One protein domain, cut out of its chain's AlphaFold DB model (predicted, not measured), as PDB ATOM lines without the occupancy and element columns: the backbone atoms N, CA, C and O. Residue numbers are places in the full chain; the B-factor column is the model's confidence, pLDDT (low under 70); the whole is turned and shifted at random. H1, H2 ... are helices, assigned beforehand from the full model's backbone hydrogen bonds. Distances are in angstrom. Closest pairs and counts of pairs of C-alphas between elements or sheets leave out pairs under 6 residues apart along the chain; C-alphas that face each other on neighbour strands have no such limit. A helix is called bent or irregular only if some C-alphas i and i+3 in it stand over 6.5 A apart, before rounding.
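This is residues 126 to 210 of the 210 residues of the protein "Integrator complex subunit 10" of Ciona savignyi (UniProt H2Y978). Two long helices, H2 and H3, lie side by side as a hairpin; short H1 packs on both near the start of H2, and H4 crosses H3 on the side away from H1. H3 is in the middle, touching the other three helices. The printed part has 85 residues with four named helices, H1 to H4 in chain order, and no named strand: all helix. It is compact, with a radius of gyration of the C-alphas of 12.9 A and spans of 38 by 26 by 24 A.

H2, residues 136 to 156, and H3, residues 165 to 180, touch as a helical hairpin at a shallow tilt of 25 degrees, opposite ways; their closest C-alphas, of Leu 150 and Cys 166, are 5.5 A apart. H1, residues 126 to 134, makes a second hairpin with H2, touching its residues 138 to 146 alone, closest at the C-alphas of Met 132 and Thr 139, 5.2 A. H1 touches H3 the same way at 18 degrees, a shallow tilt, with the C-alphas of Ile 129 and Val 174 closest at 6.7 A. H4, residues 188 to 207, touches H3 at a steep tilt of 53 degrees, opposite ways, closest at the C-alphas of Val 171 and Ser 198, 5.7 A. H2 and H4 are near each other; H1 and H4 are apart. Each O i to N i+4 pair is within hydrogen-bond range in H1 and H4, against 13 of 17 in H2 and 10 of 12 in H3.

H2 is 29.6 A long from C-alpha 136 at (-19.111, -99.552, 41.942), with a kink of 50 degrees near residue 143; it is irregular, C-alphas 141 and 144 being 7.2 A apart. H3, 22.0 A, is only just irregular, with 6.8 A between C-alphas 172 and 175. H1, 12.3 A, begins at (-33.468, -96.211, 40.358), and H4, 28.3 A, ends at (-42.289, -98.019, 66.254).

The C-alphas farthest apart, of Glu 137 and Pro 209, are 38.9 A apart. The printed part has no cut; the H1 to H2 link is tight, the other two are short. Mean pLDDT of the printed part is 88.5, with residues 158 to 159 and 209 to 210 under 70.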
ATOM      1  N   ARG A 126     -33.583 -94.774  40.652       92.06
ATOM      2  CA  ARG A 126     -33.468 -96.211  40.358       92.06
ATOM      3  C   ARG A 126     -32.355 -96.507  39.359       92.06
ATOM      4  O   ARG A 126     -31.539 -97.383  39.624       92.06
ATOM      5  N   LEU A 127     -32.274 -95.739  38.274       94.69
ATOM      6  CA  LEU A 127     -31.241 -95.919  37.253       94.69
ATOM      7  C   LEU A 127     -29.838 -95.603  37.780       94.69
ATOM      8  O   LEU A 127     -28.906 -96.361  37.525       94.69
ATOM      9  N   ILE A 128     -29.679 -94.551  38.586       95.44
ATOM     10  CA  ILE A 128     -28.380 -94.255  39.213       95.44
ATOM     11  C   ILE A 128     -28.002 -95.321  40.257       95.44
ATOM     12  O   ILE A 128     -26.841 -95.709  40.351       95.44
ATOM     13  N   ILE A 129     -28.965 -95.864  41.008       93.31
ATOM     14  CA  ILE A 129     -28.714 -96.994  41.918       93.31
ATOM     15  C   ILE A 129     -28.285 -98.237  41.127       93.31
ATOM     16  O   ILE A 129     -27.361 -98.931  41.551       93.31
ATOM     17  N   LEU A 130     -28.927 -98.518  39.988       94.19
ATOM     18  CA  LEU A 130     -28.545 -99.611  39.093       94.19
ATOM     19  C   LEU A 130     -27.106 -99.434  38.591       94.19
ATOM     20  O   LEU A 130     -26.314-100.373  38.688       94.19
ATOM     21  N   LEU A 131     -26.753 -98.224  38.144       95.62
ATOM     22  CA  LEU A 131     -25.395 -97.863  37.732       95.62
ATOM     23  C   LEU A 131     -24.383 -98.161  38.846       95.62
ATOM     24  O   LEU A 131     -23.444 -98.915  38.629       95.62
ATOM     25  N   MET A 132     -24.617 -97.645  40.055       93.81
ATOM     26  CA  MET A 132     -23.711 -97.815  41.198       93.81
ATOM     27  C   MET A 132     -23.573 -99.275  41.648       93.81
ATOM     28  O   MET A 132     -22.510 -99.685  42.111       93.81
ATOM     29  N   LYS A 133     -24.638-100.076  41.534       91.25
ATOM     30  CA  LYS A 133     -24.597-101.511  41.853       91.25
ATOM     31  C   LYS A 133     -23.770-102.294  40.841       91.25
ATOM     32  O   LYS A 133     -23.033-103.192  41.243       91.25
ATOM     33  N   LYS A 134     -23.917-101.977  39.551       91.69
ATOM     34  CA  LYS A 134     -23.243-102.695  38.461       91.69
ATOM     35  C   LYS A 134     -21.800-102.224  38.249       91.69
ATOM     36  O   LYS A 134     -20.945-103.032  37.910       91.69
ATOM     37  N   PHE A 135     -21.540-100.946  38.513       93.25
ATOM     38  CA  PHE A 135     -20.260-100.262  38.324       93.25
ATOM     39  C   PHE A 135     -19.886 -99.489  39.598       93.25
ATOM     40  O   PHE A 135     -20.089 -98.270  39.669       93.25
ATOM     41  N   PRO A 136     -19.385-100.171  40.645       91.38
ATOM     42  CA  PRO A 136     -19.111 -99.552  41.942       91.38
ATOM     43  C   PRO A 136     -18.179 -98.336  41.884       91.38
ATOM     44  O   PRO A 136     -18.314 -97.439  42.717       91.38
ATOM     45  N   GLU A 137     -17.286 -98.261  40.895       91.00
ATOM     46  CA  GLU A 137     -16.380 -97.134  40.650       91.00
ATOM     47  C   GLU A 137     -17.121 -95.803  40.426       91.00
ATOM     48  O   GLU A 137     -16.661 -94.747  40.872       91.00
ATOM     49  N   THR A 138     -18.324 -95.864  39.846       92.75
ATOM     50  CA  THR A 138     -19.189 -94.700  39.583       92.75
ATOM     51  C   THR A 138     -19.812 -94.126  40.861       92.75
ATOM     52  O   THR A 138     -20.290 -92.993  40.881       92.75
ATOM     53  N   THR A 139     -19.774 -94.865  41.976       92.06
ATOM     54  CA  THR A 139     -20.338 -94.413  43.260       92.06
ATOM     55  C   THR A 139     -19.666 -93.144  43.774       92.06
ATOM     56  O   THR A 139     -20.330 -92.310  44.392       92.06
ATOM     57  N   SER A 140     -18.371 -92.980  43.498       89.00
ATOM     58  CA  SER A 140     -17.613 -91.778  43.862       89.00
ATOM     59  C   SER A 140     -18.172 -90.503  43.223       89.00
ATOM     60  O   SER A 140     -18.188 -89.448  43.853       89.00
ATOM     61  N   GLU A 141     -18.701 -90.624  42.008       89.69
ATOM     62  CA  GLU A 141     -19.232 -89.523  41.210       89.69
ATOM     63  C   GLU A 141     -20.719 -89.264  41.498       89.69
ATOM     64  O   GLU A 141     -21.134 -88.124  41.730       89.69
ATOM     65  N   TYR A 142     -21.534 -90.322  41.545       92.12
ATOM     66  CA  TYR A 142     -22.994 -90.186  41.620       92.12
ATOM     67  C   TYR A 142     -23.585 -90.388  43.018       92.12
ATOM     68  O   TYR A 142     -24.695 -89.933  43.285       92.12
ATOM     69  N   GLY A 143     -22.878 -91.051  43.936       91.75
ATOM     70  CA  GLY A 143     -23.444 -91.434  45.232       91.75
ATOM     71  C   GLY A 143     -23.832 -90.228  46.087       91.75
ATOM     72  O   GLY A 143     -24.965 -90.125  46.561       91.75
ATOM     73  N   VAL A 144     -22.905 -89.282  46.256       91.44
ATOM     74  CA  VAL A 144     -23.120 -88.082  47.084       91.44
ATOM     75  C   VAL A 144     -24.196 -87.179  46.492       91.44
ATOM     76  O   VAL A 144     -25.081 -86.717  47.213       91.44
ATOM     77  N   SER A 145     -24.143 -86.949  45.178       91.88
ATOM     78  CA  SER A 145     -25.104 -86.101  44.470       91.88
ATOM     79  C   SER A 145     -26.512 -86.699  44.510       91.88
ATOM     80  O   SER A 145     -27.474 -85.978  44.781       91.88
ATOM     81  N   LEU A 146     -26.642 -88.020  44.354       94.19
ATOM     82  CA  LEU A 146     -27.910 -88.731  44.495       94.19
ATOM     83  C   LEU A 146     -28.482 -88.619  45.915       94.19
ATOM     84  O   LEU A 146     -29.673 -88.341  46.080       94.19
ATOM     85  N   ALA A 147     -27.647 -88.813  46.940       93.44
ATOM     86  CA  ALA A 147     -28.064 -88.709  48.336       93.44
ATOM     87  C   ALA A 147     -28.574 -87.298  48.675       93.44
ATOM     88  O   ALA A 147     -29.639 -87.151  49.281       93.44
ATOM     89  N   GLU A 148     -27.863 -86.256  48.239       92.62
ATOM     90  CA  GLU A 148     -28.307 -84.874  48.434       92.62
ATOM     91  C   GLU A 148     -29.595 -84.575  47.661       92.62
ATOM     92  O   GLU A 148     -30.527 -84.018  48.243       92.62
ATOM     93  N   LYS A 149     -29.723 -85.044  46.412       92.44
ATOM     94  CA  LYS A 149     -30.941 -84.868  45.607       92.44
ATOM     95  C   LYS A 149     -32.170 -85.505  46.262       92.44
ATOM     96  O   LYS A 149     -33.241 -84.897  46.272       92.44
ATOM     97  N   LEU A 150     -32.028 -86.691  46.860       92.94
ATOM     98  CA  LEU A 150     -33.100 -87.347  47.621       92.94
ATOM     99  C   LEU A 150     -33.503 -86.537  48.856       92.94
ATOM    100  O   LEU A 150     -34.693 -86.363  49.117       92.94
ATOM    101  N   VAL A 151     -32.528 -86.004  49.597       91.94
ATOM    102  CA  VAL A 151     -32.806 -85.164  50.770       91.94
ATOM    103  C   VAL A 151     -33.465 -83.840  50.379       91.94
ATOM    104  O   VAL A 151     -34.347 -83.358  51.087       91.94
ATOM    105  N   GLU A 152     -33.045 -83.219  49.283       91.12
ATOM    106  CA  GLU A 152     -33.660 -81.988  48.785       91.12
ATOM    107  C   GLU A 152     -35.082 -82.214  48.284       91.12
ATOM    108  O   GLU A 152     -35.962 -81.409  48.579       91.12
ATOM    109  N   THR A 153     -35.314 -83.317  47.573       89.88
ATOM    110  CA  THR A 153     -36.646 -83.708  47.097       89.88
ATOM    111  C   THR A 153     -37.591 -83.916  48.274       89.88
ATOM    112  O   THR A 153     -38.688 -83.371  48.289       89.88
ATOM    113  N   GLU A 154     -37.128 -84.620  49.305       89.94
ATOM    114  CA  GLU A 154     -37.887 -84.850  50.530       89.94
ATOM    115  C   GLU A 154     -38.287 -83.549  51.246       89.94
ATOM    116  O   GLU A 154     -39.384 -83.468  51.781       89.94
ATOM    117  N   LYS A 155     -37.422 -82.526  51.267       87.19
ATOM    118  CA  LYS A 155     -37.723 -81.238  51.920       87.19
ATOM    119  C   LYS A 155     -38.821 -80.438  51.221       87.19
ATOM    120  O   LYS A 155     -39.413 -79.566  51.849       87.19
ATOM    121  N   ARG A 156     -39.019 -80.658  49.921       85.44
ATOM    122  CA  ARG A 156     -40.055 -79.976  49.130       85.44
ATOM    123  C   ARG A 156     -41.428 -80.612  49.319       85.44
ATOM    124  O   ARG A 156     -42.422 -80.006  48.937       85.44
ATOM    125  N   ASP A 157     -41.466 -81.812  49.884       82.62
ATOM    126  CA  ASP A 157     -42.690 -82.531  50.191       82.62
ATOM    127  C   ASP A 157     -43.212 -82.076  51.564       82.62
ATOM    128  O   ASP A 157     -42.612 -82.353  52.607       82.62
ATOM    129  N   SER A 158     -44.294 -81.294  51.552       64.12
ATOM    130  CA  SER A 158     -44.848 -80.609  52.727       64.12
ATOM    131  C   SER A 158     -45.405 -81.555  53.798       64.12
ATOM    132  O   SER A 158     -45.465 -81.157  54.958       64.12
ATOM    133  N   ASP A 159     -45.714 -82.807  53.442       65.94
ATOM    134  CA  ASP A 159     -46.280 -83.827  54.342       65.94
ATOM    135  C   ASP A 159     -45.291 -84.977  54.632       65.94
ATOM    136  O   ASP A 159     -45.666 -86.108  54.959       65.94
ATOM    137  N   SER A 160     -43.988 -84.706  54.501       73.12
ATOM    138  CA  SER A 160     -42.951 -85.734  54.577       73.12
ATOM    139  C   SER A 160     -42.768 -86.303  55.989       73.12
ATOM    140  O   SER A 160     -42.108 -85.728  56.859       73.12
ATOM    141  N   THR A 161     -43.319 -87.496  56.211       86.19
ATOM    142  CA  THR A 161     -43.023 -88.316  57.394       86.19
ATOM    143  C   THR A 161     -41.628 -88.943  57.291       86.19
ATOM    144  O   THR A 161     -41.127 -89.151  56.182       86.19
ATOM    145  N   PRO A 162     -40.993 -89.354  58.407       85.62
ATOM    146  CA  PRO A 162     -39.722 -90.076  58.360       85.62
ATOM    147  C   PRO A 162     -39.752 -91.386  57.558       85.62
ATOM    148  O   PRO A 162     -38.690 -91.892  57.233       85.62
ATOM    149  N   VAL A 163     -40.919 -91.941  57.201       88.19
ATOM    150  CA  VAL A 163     -41.060 -93.212  56.456       88.19
ATOM    151  C   VAL A 163     -41.524 -92.967  55.006       88.19
ATOM    152  O   VAL A 163     -42.290 -93.738  54.426       88.19
ATOM    153  N   ASN A 164     -41.046 -91.895  54.375       89.69
ATOM    154  CA  ASN A 164     -41.355 -91.575  52.976       89.69
ATOM    155  C   ASN A 164     -40.494 -92.357  51.958       89.69
ATOM    156  O   ASN A 164     -39.524 -93.040  52.295       89.69
ATOM    157  N   HIS A 165     -40.856 -92.245  50.676       88.75
ATOM    158  CA  HIS A 165     -40.191 -92.952  49.578       88.75
ATOM    159  C   HIS A 165     -38.719 -92.547  49.387       88.75
ATOM    160  O   HIS A 165     -37.860 -93.421  49.245       88.75
ATOM    161  N   CYS A 166     -38.409 -91.248  49.438       90.12
ATOM    162  CA  CYS A 166     -37.043 -90.747  49.278       90.12
ATOM    163  C   CYS A 166     -36.128 -91.280  50.383       90.12
ATOM    164  O   CYS A 166     -35.016 -91.734  50.108       90.12
ATOM    165  N   ARG A 167     -36.612 -91.292  51.631       91.44
ATOM    166  CA  ARG A 167     -35.848 -91.801  52.771       91.44
ATOM    167  C   ARG A 167     -35.667 -93.317  52.713       91.44
ATOM    168  O   ARG A 167     -34.578 -93.793  53.016       91.44
ATOM    169  N   LYS A 168     -36.660 -94.071  52.223       92.25
ATOM    170  CA  LYS A 168     -36.504 -95.513  51.945       92.25
ATOM    171  C   LYS A 168     -35.367 -95.781  50.952       92.25
ATOM    172  O   LYS A 168     -34.522 -96.622  51.244       92.25
ATOM    173  N   LEU A 169     -35.324 -95.063  49.824       92.12
ATOM    174  CA  LEU A 169     -34.248 -95.201  48.830       92.12
ATOM    175  C   LEU A 169     -32.887 -94.795  49.406       92.12
ATOM    176  O   LEU A 169     -31.916 -95.540  49.276       92.12
ATOM    177  N   LEU A 170     -32.827 -93.648  50.089       93.44
ATOM    178  CA  LEU A 170     -31.599 -93.140  50.695       93.44
ATOM    179  C   LEU A 170     -30.992 -94.168  51.657       93.44
ATOM    180  O   LEU A 170     -29.837 -94.554  51.512       93.44
ATOM    181  N   VAL A 171     -31.787 -94.630  52.622       94.50
ATOM    182  CA  VAL A 171     -31.306 -95.451  53.738       94.50
ATOM    183  C   VAL A 171     -31.015 -96.889  53.310       94.50
ATOM    184  O   VAL A 171     -30.032 -97.469  53.765       94.50
ATOM    185  N   ARG A 172     -31.850 -97.482  52.447       92.88
ATOM    186  CA  ARG A 172     -31.743 -98.912  52.105       92.88
ATOM    187  C   ARG A 172     -30.841 -99.201  50.913       92.88
ATOM    188  O   ARG A 172     -30.289-100.295  50.846       92.88
ATOM    189  N   GLU A 173     -30.699 -98.259  49.987       92.81
ATOM    190  CA  GLU A 173     -30.001 -98.494  48.719       92.81
ATOM    191  C   GLU A 173     -28.768 -97.598  48.583       92.81
ATOM    192  O   GLU A 173     -27.656 -98.098  48.414       92.81
ATOM    193  N   VAL A 174     -28.944 -96.279  48.720       92.88
ATOM    194  CA  VAL A 174     -27.894 -95.297  48.399       92.88
ATOM    195  C   VAL A 174     -26.783 -95.275  49.448       92.88
ATOM    196  O   VAL A 174     -25.616 -95.450  49.102       92.88
ATOM    197  N   LEU A 175     -27.111 -95.101  50.731       92.94
ATOM    198  CA  LEU A 175     -26.098 -95.053  51.791       92.94
ATOM    199  C   LEU A 175     -25.304 -96.364  51.902       92.94
ATOM    200  O   LEU A 175     -24.077 -96.291  51.976       92.94
ATOM    201  N   PRO A 176     -25.923 -97.561  51.841       91.94
ATOM    202  CA  PRO A 176     -25.167 -98.809  51.827       91.94
ATOM    203  C   PRO A 176     -24.222 -98.937  50.631       91.94
ATOM    204  O   PRO A 176     -23.152 -99.522  50.789       91.94
ATOM    205  N   ALA A 177     -24.593 -98.418  49.455       90.06
ATOM    206  CA  ALA A 177     -23.713 -98.404  48.289       90.06
ATOM    207  C   ALA A 177     -22.513 -97.463  48.498       90.06
ATOM    208  O   ALA A 177     -21.374 -97.887  48.309       90.06
ATOM    209  N   ILE A 178     -22.747 -96.243  49.001       90.94
ATOM    210  CA  ILE A 178     -21.685 -95.277  49.343       90.94
ATOM    211  C   ILE A 178     -20.717 -95.876  50.369       90.94
ATOM    212  O   ILE A 178     -19.508 -95.886  50.149       90.94
ATOM    213  N   CYS A 179     -21.233 -96.442  51.464       88.38
ATOM    214  CA  CYS A 179     -20.402 -97.036  52.511       88.38
ATOM    215  C   CYS A 179     -19.569 -98.224  52.003       88.38
ATOM    216  O   CYS A 179     -18.430 -98.394  52.431       88.38
ATOM    217  N   ARG A 180     -20.110 -99.037  51.082       86.94
ATOM    218  CA  ARG A 180     -19.385-100.168  50.477       86.94
ATOM    219  C   ARG A 180     -18.238 -99.727  49.573       86.94
ATOM    220  O   ARG A 180     -17.218-100.404  49.533       86.94
ATOM    221  N   SER A 181     -18.385 -98.601  48.879       81.00
ATOM    222  CA  SER A 181     -17.353 -98.063  47.981       81.00
ATOM    223  C   SER A 181     -16.171 -97.379  48.693       81.00
ATOM    224  O   SER A 181     -15.221 -96.956  48.042       81.00
ATOM    225  N   GLY A 182     -16.182 -97.303  50.030       76.75
ATOM    226  CA  GLY A 182     -15.066 -96.781  50.821       76.75
ATOM    227  C   GLY A 182     -15.043 -95.252  50.905       76.75
ATOM    228  O   GLY A 182     -16.052 -94.623  51.217       76.75
ATOM    229  N   ASN A 183     -13.873 -94.634  50.704       72.12
ATOM    230  CA  ASN A 183     -13.708 -93.188  50.864       72.12
ATOM    231  C   ASN A 183     -14.206 -92.415  49.629       72.12
ATOM    232  O   ASN A 183     -13.427 -92.017  48.770       72.12
ATOM    233  N   VAL A 184     -15.513 -92.167  49.577       75.12
ATOM    234  CA  VAL A 184     -16.212 -91.394  48.527       75.12
ATOM    235  C   VAL A 184     -16.044 -89.869  48.722       75.12
ATOM    236  O   VAL A 184     -16.812 -89.073  48.195       75.12
ATOM    237  N   GLY A 185     -15.085 -89.414  49.541       74.81
ATOM    238  CA  GLY A 185     -14.854 -87.981  49.778       74.81
ATOM    239  C   GLY A 185     -16.028 -87.253  50.452       74.81
ATOM    240  O   GLY A 185     -16.160 -86.033  50.344       74.81
ATOM    241  N   VAL A 186     -16.905 -87.987  51.145       82.31
ATOM    242  CA  VAL A 186     -18.077 -87.422  51.823       82.31
ATOM    243  C   VAL A 186     -17.628 -86.589  53.021       82.31
ATOM    244  O   VAL A 186     -16.938 -87.081  53.912       82.31
ATOM    245  N   SER A 187     -18.072 -85.332  53.093       87.25
ATOM    246  CA  SER A 187     -17.798 -84.501  54.268       87.25
ATOM    247  C   SER A 187     -18.496 -85.056  55.515       87.25
ATOM    248  O   SER A 187     -19.639 -85.517  55.458       87.25
ATOM    249  N   HIS A 188     -17.851 -84.930  56.679       86.88
ATOM    250  CA  HIS A 188     -18.432 -85.362  57.959       86.88
ATOM    251  C   HIS A 188     -19.827 -84.770  58.210       86.88
ATOM    252  O   HIS A 188     -20.693 -85.432  58.778       86.88
ATOM    253  N   ARG A 189     -20.071 -83.543  57.733       89.00
ATOM    254  CA  ARG A 189     -21.369 -82.868  57.842       89.00
ATOM    255  C   ARG A 189     -22.469 -83.588  57.059       89.00
ATOM    256  O   ARG A 189     -23.558 -83.773  57.599       89.00
ATOM    257  N   HIS A 190     -22.205 -83.976  55.808       89.50
ATOM    258  CA  HIS A 190     -23.172 -84.733  55.007       89.50
ATOM    259  C   HIS A 190     -23.436 -86.097  55.636       89.50
ATOM    260  O   HIS A 190     -24.591 -86.473  55.829       89.50
ATOM    261  N   PHE A 191     -22.374 -86.781  56.063       88.81
ATOM    262  CA  PHE A 191     -22.493 -88.096  56.675       88.81
ATOM    263  C   PHE A 191     -23.332 -88.069  57.962       88.81
ATOM    264  O   PHE A 191     -24.268 -88.852  58.102       88.81
ATOM    265  N   TYR A 192     -23.078 -87.113  58.862       90.81
ATOM    266  CA  TYR A 192     -23.862 -86.938  60.090       90.81
ATOM    267  C   TYR A 192     -25.347 -86.687  59.797       90.81
ATOM    268  O   TYR A 192     -26.223 -87.327  60.377       90.81
ATOM    269  N   LYS A 193     -25.636 -85.795  58.844       93.19
ATOM    270  CA  LYS A 193     -27.000 -85.480  58.403       93.19
ATOM    271  C   LYS A 193     -27.725 -86.720  57.865       93.19
ATOM    272  O   LYS A 193     -28.901 -86.922  58.170       93.19
ATOM    273  N   TRP A 194     -27.057 -87.538  57.054       93.94
ATOM    274  CA  TRP A 194     -27.648 -88.758  56.501       93.94
ATOM    275  C   TRP A 194     -27.860 -89.837  57.567       93.94
ATOM    276  O   TRP A 194     -28.903 -90.494  57.566       93.94
ATOM    277  N   LEU A 195     -26.923 -89.981  58.507       92.94
ATOM    278  CA  LEU A 195     -27.069 -90.887  59.647       92.94
ATOM    279  C   LEU A 195     -28.252 -90.494  60.527       92.94
ATOM    280  O   LEU A 195     -29.086 -91.347  60.810       92.94
ATOM    281  N   GLN A 196     -28.390 -89.213  60.877       94.12
ATOM    282  CA  GLN A 196     -29.527 -88.731  61.662       94.12
ATOM    283  C   GLN A 196     -30.862 -89.084  60.990       94.12
ATOM    284  O   GLN A 196     -31.745 -89.662  61.624       94.12
ATOM    285  N   LYS A 197     -30.992 -88.822  59.681       93.12
ATOM    286  CA  LYS A 197     -32.186 -89.206  58.911       93.12
ATOM    287  C   LYS A 197     -32.421 -90.714  58.914       93.12
ATOM    288  O   LYS A 197     -33.567 -91.144  59.005       93.12
ATOM    289  N   SER A 198     -31.358 -91.510  58.826       94.38
ATOM    290  CA  SER A 198     -31.441 -92.976  58.877       94.38
ATOM    291  C   SER A 198     -31.930 -93.463  60.239       94.38
ATOM    292  O   SER A 198     -32.797 -94.331  60.305       94.38
ATOM    293  N   THR A 199     -31.431 -92.875  61.326       94.81
ATOM    294  CA  THR A 199     -31.883 -93.173  62.688       94.81
ATOM    295  C   THR A 199     -33.356 -92.822  62.869       94.81
ATOM    296  O   THR A 199     -34.112 -93.663  63.342       94.81
ATOM    297  N   GLU A 200     -33.786 -91.633  62.433       93.44
ATOM    298  CA  GLU A 200     -35.202 -91.237  62.445       93.44
ATOM    299  C   GLU A 200     -36.069 -92.217  61.641       93.44
ATOM    300  O   GLU A 200     -37.103 -92.664  62.129       93.44
ATOM    301  N   PHE A 201     -35.626 -92.595  60.432       94.38
ATOM    302  CA  PHE A 201     -36.323 -93.561  59.581       94.38
ATOM    303  C   PHE A 201     -36.550 -94.886  60.307       94.38
ATOM    304  O   PHE A 201     -37.687 -95.340  60.398       94.38
ATOM    305  N   TYR A 202     -35.487 -95.502  60.834       94.12
ATOM    306  CA  TYR A 202     -35.594 -96.801  61.495       94.12
ATOM    307  C   TYR A 202     -36.374 -96.715  62.807       94.12
ATOM    308  O   TYR A 202     -37.202 -97.584  63.064       94.12
ATOM    309  N   ALA A 203     -36.171 -95.662  63.604       93.06
ATOM    310  CA  ALA A 203     -36.915 -95.458  64.843       93.06
ATOM    311  C   ALA A 203     -38.424 -95.388  64.580       93.06
ATOM    312  O   ALA A 203     -39.189 -96.086  65.241       93.06
ATOM    313  N   THR A 204     -38.859 -94.610  63.583       91.81
ATOM    314  CA  THR A 204     -40.278 -94.539  63.216       91.81
ATOM    315  C   THR A 204     -40.762 -95.841  62.580       91.81
ATOM    316  O   THR A 204     -41.797 -96.346  62.996       91.81
ATOM    317  N   TYR A 205     -40.004 -96.421  61.642       90.56
ATOM    318  CA  TYR A 205     -40.374 -97.651  60.931       90.56
ATOM    319  C   TYR A 205     -40.630 -98.832  61.876       90.56
ATOM    320  O   TYR A 205     -41.585 -99.572  61.670       90.56
ATOM    321  N   PHE A 206     -39.808 -98.994  62.919       89.06
ATOM    322  CA  PHE A 206     -39.986-100.055  63.915       89.06
ATOM    323  C   PHE A 206     -41.014 -99.721  65.004       89.06
ATOM    324  O   PHE A 206     -41.517-100.636  65.650       89.06
ATOM    325  N   SER A 207     -41.324 -98.440  65.225       86.94
ATOM    326  CA  SER A 207     -42.289 -98.019  66.254       86.94
ATOM    327  C   SER A 207     -43.734 -97.971  65.748       86.94
ATOM    328  O   SER A 207     -44.660 -97.979  66.554       86.94
ATOM    329  N   THR A 208     -43.952 -97.910  64.433       78.25
ATOM    330  CA  THR A 208     -45.288 -98.011  63.831       78.25
ATOM    331  C   THR A 208     -45.676 -99.480  63.628       78.25
ATOM    332  O   THR A 208     -44.959-100.176  62.906       78.25
ATOM    333  N   PRO A 209     -46.790 -99.969  64.208       58.38
ATOM    334  CA  PRO A 209     -47.305-101.297  63.895       58.38
ATOM    335  C   PRO A 209     -47.779-101.326  62.436       58.38
ATOM    336  O   PRO A 209     -48.466-100.405  61.995       58.38
ATOM    337  N   THR A 210     -47.357-102.351  61.694       54.47
ATOM    338  CA  THR A 210     -47.786-102.641  60.314       54.47
ATOM    339  C   THR A 210     -49.266-102.955  60.218       54.47
ATOM    340  O   THR A 210     -49.730-103.733  61.084       54.47
TER     341      THR A 210